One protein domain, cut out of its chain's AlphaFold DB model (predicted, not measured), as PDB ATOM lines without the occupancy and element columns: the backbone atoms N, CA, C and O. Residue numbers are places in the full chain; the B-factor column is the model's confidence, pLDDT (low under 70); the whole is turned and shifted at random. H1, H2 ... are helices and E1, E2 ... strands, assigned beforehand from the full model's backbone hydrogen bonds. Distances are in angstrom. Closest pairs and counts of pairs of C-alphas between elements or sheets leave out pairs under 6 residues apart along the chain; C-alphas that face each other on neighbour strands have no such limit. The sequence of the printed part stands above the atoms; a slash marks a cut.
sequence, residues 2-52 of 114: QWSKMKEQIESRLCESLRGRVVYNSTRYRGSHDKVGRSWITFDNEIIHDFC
ATOM      1  N   GLN A   2     -50.242  21.016 -36.172       87.75
ATOM      2  CA  GLN A   2     -51.103  20.844 -37.354       87.75
ATOM      3  C   GLN A   2     -50.405  21.432 -38.591       87.75
ATOM      4  O   GLN A   2     -49.800  22.497 -38.481       87.75
ATOM      5  N   TRP A   3     -50.491  20.759 -39.746       87.56
ATOM      6  CA  TRP A   3     -49.862  21.192 -41.007       87.56
ATOM      7  C   TRP A   3     -50.218  22.636 -41.382       87.56
ATOM      8  O   TRP A   3     -49.332  23.404 -41.740       87.56
ATOM      9  N   SER A   4     -51.482  23.030 -41.208       88.56
ATOM     10  CA  SER A   4     -51.965  24.390 -41.480       88.56
ATOM     11  C   SER A   4     -51.168  25.468 -40.739       88.56
ATOM     12  O   SER A   4     -50.738  26.434 -41.357       88.56
ATOM     13  N   LYS A   5     -50.889  25.264 -39.444       93.00
ATOM     14  CA  LYS A   5     -50.109  26.211 -38.630       93.00
ATOM     15  C   LYS A   5     -48.651  26.301 -39.082       93.00
ATOM     16  O   LYS A   5     -48.073  27.379 -39.090       93.00
ATOM     17  N   MET A   6     -48.048  25.171 -39.453       92.94
ATOM     18  CA  MET A   6     -46.673  25.154 -39.960       92.94
ATOM     19  C   MET A   6     -46.578  25.846 -41.325       92.94
ATOM     20  O   MET A   6     -45.675  26.647 -41.536       92.94
ATOM     21  N   LYS A   7     -47.534  25.580 -42.224       93.31
ATOM     22  CA  LYS A   7     -47.632  26.235 -43.532       93.31
ATOM     23  C   LYS A   7     -47.732  27.753 -43.380       93.31
ATOM     24  O   LYS A   7     -46.932  28.468 -43.968       93.31
ATOM     25  N   GLU A   8     -48.630  28.230 -42.520       92.88
ATOM     26  CA  GLU A   8     -48.786  29.658 -42.213       92.88
ATOM     27  C   GLU A   8     -47.485  30.290 -41.683       92.88
ATOM     28  O   GLU A   8     -47.073  31.364 -42.124       92.88
ATOM     29  N   GLN A   9     -46.773  29.603 -40.784       94.19
ATOM     30  CA  GLN A   9     -45.493  30.087 -40.257       94.19
ATOM     31  C   GLN A   9     -44.396  30.194 -41.320       94.19
ATOM     32  O   GLN A   9     -43.560  31.090 -41.231       94.19
ATOM     33  N   ILE A  10     -44.362  29.289 -42.299       93.75
ATOM     34  CA  ILE A  10     -43.360  29.329 -43.372       93.75
ATOM     35  C   ILE A  10     -43.741  30.405 -44.395       93.75
ATOM     36  O   ILE A  10     -42.901  31.223 -44.761       93.75
ATOM     37  N   GLU A  11     -45.008  30.461 -44.807       93.81
ATOM     38  CA  GLU A  11     -45.487  31.420 -45.812       93.81
ATOM     39  C   GLU A  11     -45.470  32.868 -45.303       93.81
ATOM     40  O   GLU A  11     -45.199  33.783 -46.078       93.81
ATOM     41  N   SER A  12     -45.663  33.098 -44.000       94.12
ATOM     42  CA  SER A  12     -45.552  34.441 -43.403       94.12
ATOM     43  C   SER A  12     -44.130  35.020 -43.429       94.12
ATOM     44  O   SER A  12     -43.966  36.228 -43.270       94.12
ATOM     45  N   ARG A  13     -43.104  34.188 -43.661       94.75
ATOM     46  CA  ARG A  13     -41.701  34.620 -43.798       94.75
ATOM     47  C   ARG A  13     -41.314  34.991 -45.229       94.75
ATOM     48  O   ARG A  13     -40.187  35.428 -45.451       94.75
ATOM     49  N   LEU A  14     -42.213  34.810 -46.196       95.50
ATOM     50  CA  LEU A  14     -41.984  35.231 -47.574       95.50
ATOM     51  C   LEU A  14     -42.032  36.761 -47.677       95.50
ATOM     52  O   LEU A  14     -42.867  37.419 -47.048       95.50
ATOM     53  N   CYS A  15     -41.152  37.328 -48.503       95.94
ATOM     54  CA  CYS A  15     -41.221  38.740 -48.863       95.94
ATOM     55  C   CYS A  15     -42.486  39.038 -49.689       95.94
ATOM     56  O   CYS A  15     -43.089  38.136 -50.276       95.94
ATOM     57  N   GLU A  16     -42.878  40.313 -49.751       95.88
ATOM     58  CA  GLU A  16     -44.137  40.731 -50.385       95.88
ATOM     59  C   GLU A  16     -44.257  40.256 -51.839       95.88
ATOM     60  O   GLU A  16     -45.315  39.799 -52.254       95.88
ATOM     61  N   SER A  17     -43.155  40.271 -52.596       96.50
ATOM     62  CA  SER A  17     -43.134  39.854 -54.003       96.50
ATOM     63  C   SER A  17     -43.354  38.353 -54.229       96.50
ATOM     64  O   SER A  17     -43.654  37.956 -55.357       96.50
ATOM     65  N   LEU A  18     -43.200  37.522 -53.190       96.00
ATOM     66  CA  LEU A  18     -43.388  36.067 -53.237       96.00
ATOM     67  C   LEU A  18     -44.660  35.601 -52.520       96.00
ATOM     68  O   LEU A  18     -45.088  34.457 -52.707       96.00
ATOM     69  N   ARG A  19     -45.272  36.461 -51.698       94.56
ATOM     70  CA  ARG A  19     -46.466  36.118 -50.925       94.56
ATOM     71  C   ARG A  19     -47.615  35.736 -51.862       94.56
ATOM     72  O   ARG A  19     -47.928  36.451 -52.806       94.56
ATOM     73  N   GLY A  20     -48.226  34.579 -51.611       93.31
ATOM     74  CA  GLY A  20     -49.315  34.037 -52.433       93.31
ATOM     75  C   GLY A  20     -48.878  33.415 -53.765       93.31
ATOM     76  O   GLY A  20     -49.671  32.707 -54.373       93.31
ATOM     77  N   ARG A  21     -47.625  33.621 -54.192       96.38
ATOM     78  CA  ARG A  21     -47.054  33.017 -55.408       96.38
ATOM     79  C   ARG A  21     -46.326  31.721 -55.101       96.38
ATOM     80  O   ARG A  21     -46.467  30.754 -55.843       96.38
ATOM     81  N   VAL A  22     -45.576  31.698 -53.998       96.94
ATOM     82  CA  VAL A  22     -44.950  30.483 -53.466       96.94
ATOM     83  C   VAL A  22     -45.930  29.777 -52.534       96.94
ATOM     84  O   VAL A  22     -46.385  30.372 -51.556       96.94
ATOM     85  N   VAL A  23     -46.230  28.507 -52.812       95.31
ATOM     86  CA  VAL A  23     -47.111  27.683 -51.968       95.31
ATOM     87  C   VAL A  23     -46.426  26.372 -51.612       95.31
ATOM     88  O   VAL A  23     -45.920  25.656 -52.481       95.31
ATOM     89  N   TYR A  24     -46.452  26.039 -50.322       95.38
ATOM     90  CA  TYR A  24     -45.947  24.767 -49.812       95.38
ATOM     91  C   TYR A  24     -47.089  23.765 -49.700       95.38
ATOM     92  O   TYR A  24     -48.082  23.996 -49.004       95.38
ATOM     93  N   ASN A  25     -46.931  22.625 -50.359       93.88
ATOM     94  CA  ASN A  25     -47.944  21.588 -50.422       93.88
ATOM     95  C   ASN A  25     -47.436  20.300 -49.780       93.88
ATOM     96  O   ASN A  25     -46.262  19.949 -49.890       93.88
ATOM     97  N   SER A  26     -48.339  19.585 -49.114       91.31
ATOM     98  CA  SER A  26     -48.066  18.263 -48.565       91.31
ATOM     99  C   SER A  26     -49.342  17.437 -48.541       91.31
ATOM    100  O   SER A  26     -50.406  17.925 -48.155       91.31
ATOM    101  N   THR A  27     -49.240  16.179 -48.952       89.50
ATOM    102  CA  THR A  27     -50.324  15.204 -48.885       89.50
ATOM    103  C   THR A  27     -49.818  13.876 -48.349       89.50
ATOM    104  O   THR A  27     -48.668  13.485 -48.559       89.50
ATOM    105  N   ARG A  28     -50.708  13.160 -47.664       84.88
ATOM    106  CA  ARG A  28     -50.459  11.809 -47.170       84.88
ATOM    107  C   ARG A  28     -51.490  10.870 -47.769       84.88
ATOM    108  O   ARG A  28     -52.680  10.989 -47.473       84.88
ATOM    109  N   TYR A  29     -51.031   9.911 -48.564       84.00
ATOM    110  CA  TYR A  29     -51.908   8.949 -49.216       84.00
ATOM    111  C   TYR A  29     -52.325   7.872 -48.214       84.00
ATOM    112  O   TYR A  29     -51.557   6.965 -47.875       84.00
ATOM    113  N   ARG A  30     -53.552   7.988 -47.698       79.94
ATOM    114  CA  ARG A  30     -54.152   6.970 -46.827       79.94
ATOM    115  C   ARG A  30     -54.373   5.693 -47.647       79.94
ATOM    116  O   ARG A  30     -54.937   5.767 -48.729       79.94
ATOM    117  N   GLY A  31     -53.922   4.548 -47.135       77.75
ATOM    118  CA  GLY A  31     -54.071   3.249 -47.808       77.75
ATOM    119  C   GLY A  31     -52.927   2.858 -48.748       77.75
ATOM    120  O   GLY A  31     -52.963   1.768 -49.304       77.75
ATOM    121  N   SER A  32     -51.890   3.689 -48.899       78.12
ATOM    122  CA  SER A  32     -50.646   3.229 -49.528       78.12
ATOM    123  C   SER A  32     -49.930   2.229 -48.611       78.12
ATOM    124  O   SER A  32     -49.852   2.455 -47.399       78.12
ATOM    125  N   HIS A  33     -49.408   1.140 -49.190       76.12
ATOM    126  CA  HIS A  33     -48.698   0.074 -48.466       76.12
ATOM    127  C   HIS A  33     -47.586   0.644 -47.567       76.12
ATOM    128  O   HIS A  33     -47.538   0.362 -46.372       76.12
ATOM    129  N   ASP A  34     -46.796   1.574 -48.111       77.75
ATOM    130  CA  ASP A  34     -45.658   2.180 -47.408       77.75
ATOM    131  C   ASP A  34     -46.001   3.506 -46.705       77.75
ATOM    132  O   ASP A  34     -45.112   4.231 -46.260       77.75
ATOM    133  N   LYS A  35     -47.293   3.854 -46.586       72.62
ATOM    134  CA  LYS A  35     -47.765   5.116 -45.976       72.62
ATOM    135  C   LYS A  35     -47.109   6.360 -46.604       72.62
ATOM    136  O   LYS A  35     -46.814   7.331 -45.901       72.62
ATOM    137  N   VAL A  36     -46.910   6.314 -47.919       78.69
ATOM    138  CA  VAL A  36     -46.207   7.318 -48.720       78.69
ATOM    139  C   VAL A  36     -46.897   8.680 -48.612       78.69
ATOM    140  O   VAL A  36     -48.130   8.797 -48.598       78.69
ATOM    141  N   GLY A  37     -46.082   9.728 -48.542       82.38
ATOM    142  CA  GLY A  37     -46.507  11.116 -48.667       82.38
ATOM    143  C   GLY A  37     -45.771  11.800 -49.811       82.38
ATOM    144  O   GLY A  37     -44.719  11.338 -50.250       82.38
ATOM    145  N   ARG A  38     -46.332  12.906 -50.291       89.19
ATOM    146  CA  ARG A  38     -45.689  13.785 -51.270       89.19
ATOM    147  C   ARG A  38     -45.747  15.205 -50.745       89.19
ATOM    148  O   ARG A  38     -46.794  15.640 -50.270       89.19
ATOM    149  N   SER A  39     -44.642  15.917 -50.877       91.38
ATOM    150  CA  SER A  39     -44.583  17.355 -50.656       91.38
ATOM    151  C   SER A  39     -44.011  18.006 -51.903       91.38
ATOM    152  O   SER A  39     -43.202  17.393 -52.592       91.38
ATOM    153  N   TRP A  40     -44.435  19.224 -52.212       93.81
ATOM    154  CA  TRP A  40     -43.943  19.969 -53.369       93.81
ATOM    155  C   TRP A  40     -44.106  21.471 -53.141       93.81
ATOM    156  O   TRP A  40     -44.892  21.904 -52.292       93.81
ATOM    157  N   ILE A  41     -43.349  22.261 -53.894       95.00
ATOM    158  CA  ILE A  41     -43.403  23.723 -53.876       95.00
ATOM    159  C   ILE A  41     -43.878  24.179 -55.244       95.00
ATOM    160  O   ILE A  41     -43.363  23.717 -56.265       95.00
ATOM    161  N   THR A  42     -44.845  25.090 -55.259       96.75
ATOM    162  CA  THR A  42     -45.272  25.755 -56.489       96.75
ATOM    163  C   THR A  42     -44.884  27.223 -56.489       96.75
ATOM    164  O   THR A  42     -44.909  27.851 -55.432       96.75
ATOM    165  N   PHE A  43     -44.586  27.761 -57.666       96.94
ATOM    166  CA  PHE A  43     -44.485  29.190 -57.946       96.94
ATOM    167  C   PHE A  43     -45.465  29.520 -59.069       96.94
ATOM    168  O   PHE A  43     -45.403  28.896 -60.122       96.94
ATOM    169  N   ASP A  44     -46.398  30.445 -58.835       97.19
ATOM    170  CA  ASP A  44     -47.470  30.774 -59.791       97.19
ATOM    171  C   ASP A  44     -48.223  29.527 -60.299       97.19
ATOM    172  O   ASP A  44     -48.552  29.401 -61.474       97.19
ATOM    173  N   ASN A  45     -48.507  28.598 -59.378       94.88
ATOM    174  CA  ASN A  45     -49.144  27.292 -59.606       94.88
ATOM    175  C   ASN A  45     -48.311  26.249 -60.374       94.88
ATOM    176  O   ASN A  45     -48.742  25.100 -60.464       94.88
ATOM    177  N   GLU A  46     -47.103  26.582 -60.826       97.00
ATOM    178  CA  GLU A  46     -46.181  25.632 -61.454       97.00
ATOM    179  C   GLU A  46     -45.296  24.948 -60.413       97.00
ATOM    180  O   GLU A  46     -44.768  25.603 -59.512       97.00
ATOM    181  N   ILE A  47     -45.111  23.628 -60.514       94.25
ATOM    182  CA  ILE A  47     -44.247  22.880 -59.590       94.25
ATOM    183  C   ILE A  47     -42.787  23.224 -59.885       94.25
ATOM    184  O   ILE A  47     -42.236  22.796 -60.895       94.25
ATOM    185  N   ILE A  48     -42.147  23.940 -58.962       92.81
ATOM    186  CA  ILE A  48     -40.719  24.276 -59.057       92.81
ATOM    187  C   ILE A  48     -39.831  23.277 -58.319       92.81
ATOM    188  O   ILE A  48     -38.631  23.216 -58.568       92.81
ATOM    189  N   HIS A  49     -40.404  22.492 -57.404       90.31
ATOM    190  CA  HIS A  49     -39.683  21.425 -56.724       90.31
ATOM    191  C   HIS A  49     -40.640  20.358 -56.190       90.31
ATOM    192  O   HIS A  49     -41.692  20.681 -55.631       90.31
ATOM    193  N   ASP A  50     -40.264  19.087 -56.328       90.62
ATOM    194  CA  ASP A  50     -41.076  17.934 -55.942       90.62
ATOM    195  C   ASP A  50     -40.267  16.967 -55.078       90.62
ATOM    196  O   ASP A  50     -39.285  16.386 -55.529       90.62
ATOM    197  N   PHE A  51     -40.718  16.756 -53.845       87.88
ATOM    198  CA  PHE A  51     -40.078  15.872 -52.871       87.88
ATOM    199  C   PHE A  51     -40.645  14.442 -52.923       87.88
ATOM    200  O   PHE A  51     -40.636  13.717 -51.925       87.88
ATOM    201  N   CYS A  52     -41.225  14.028 -54.054       86.69
ATOM    202  CA  CYS A  52     -41.748  12.678 -54.224       86.69
ATOM    203  C   CYS A  52     -40.612  11.644 -54.250       86.69
ATOM    204  O   CYS A  52     -39.894  11.510 -55.240       86.69
TER     205      CYS A  52
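What this domain is: This is residues 2 to 52 of the 114 residues of an uncharacterized protein of Fontibacillus panacisegetis (UniProt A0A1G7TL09). Picture a small, strongly twisted sheet of three strands, with a long hairpin of E1 and E2, the shorter strand E3 folded back along E2, and one short helix, H1, packed on the edge strand E1. The tip of the first hairpin, residues 30 to 35, sticks out at one end of the longest axis, and the loop round Glu 16, between H1 and E1, makes the other end. The printed part has 51 residues with one named helix and three named strands, in the order H1, E1, E2, E3; the sheet's order is E1, E2, E3, all antiparallel, and the class is mixed, helices and strands. The whole is loose, with a radius of gyration of the C-alphas of 12.6 A, and flat, spanning 41 by 24 by 12 A.

How they stand to each other: Begin with E2, residues 37 to 43, the inner strand. On one side of it find E1, residues 22 to 28, antiparallel at 166 degrees; N 25 and O 40 are 2.9 A apart and N 40 and O 25 are 3.0 A apart, both within hydrogen-bond range. On the other side find E3, residues 46 to 50, antiparallel to E2 at 140 degrees, with N 43 and O 46 within hydrogen-bond range at 2.8 A. E1 and E2 are a hairpin, as are E2 and E3; the three form a meander, each strand the antiparallel neighbour of the one before. Now look to H1, residues 3 to 11, which is on the sheet: its closest C-alphas to E1 are those of Lys 7 and Tyr 24, 6.7 A apart, and the centres are 10.0 A apart. In H1 every O i to N i+4 pair is within hydrogen-bond range.

Where its parts are: Find C-alpha 22 at (-44.950, 30.483, -53.466); from there E1 runs 20.5 A to Arg 28. E2 begins at Gly 37, with its C-alpha at (-46.507, 11.116, -48.667), and runs 20.4 A to Phe 43. E3 runs 10.8 A from Glu 46 to Asp 50, where C-alpha 50 stands at (-41.076, 17.934, -55.942). H1 begins at Trp 3, with its C-alpha at (-49.862, 21.192, -41.007), and measures 12.1 A to Glu 11.

The domain as a whole: The two C-alphas farthest apart are those of Glu 16 and His 33, at 41.0 A. The printed part runs from residue 2 to residue 52 and has no cut. The link from E2 to E3 is tight, with 2 residues; those from H1 to E1, with 10, and from E1 to E2, with 8, are short. The mean pLDDT of the printed part of this model is 90.6, and no printed residue is under 70.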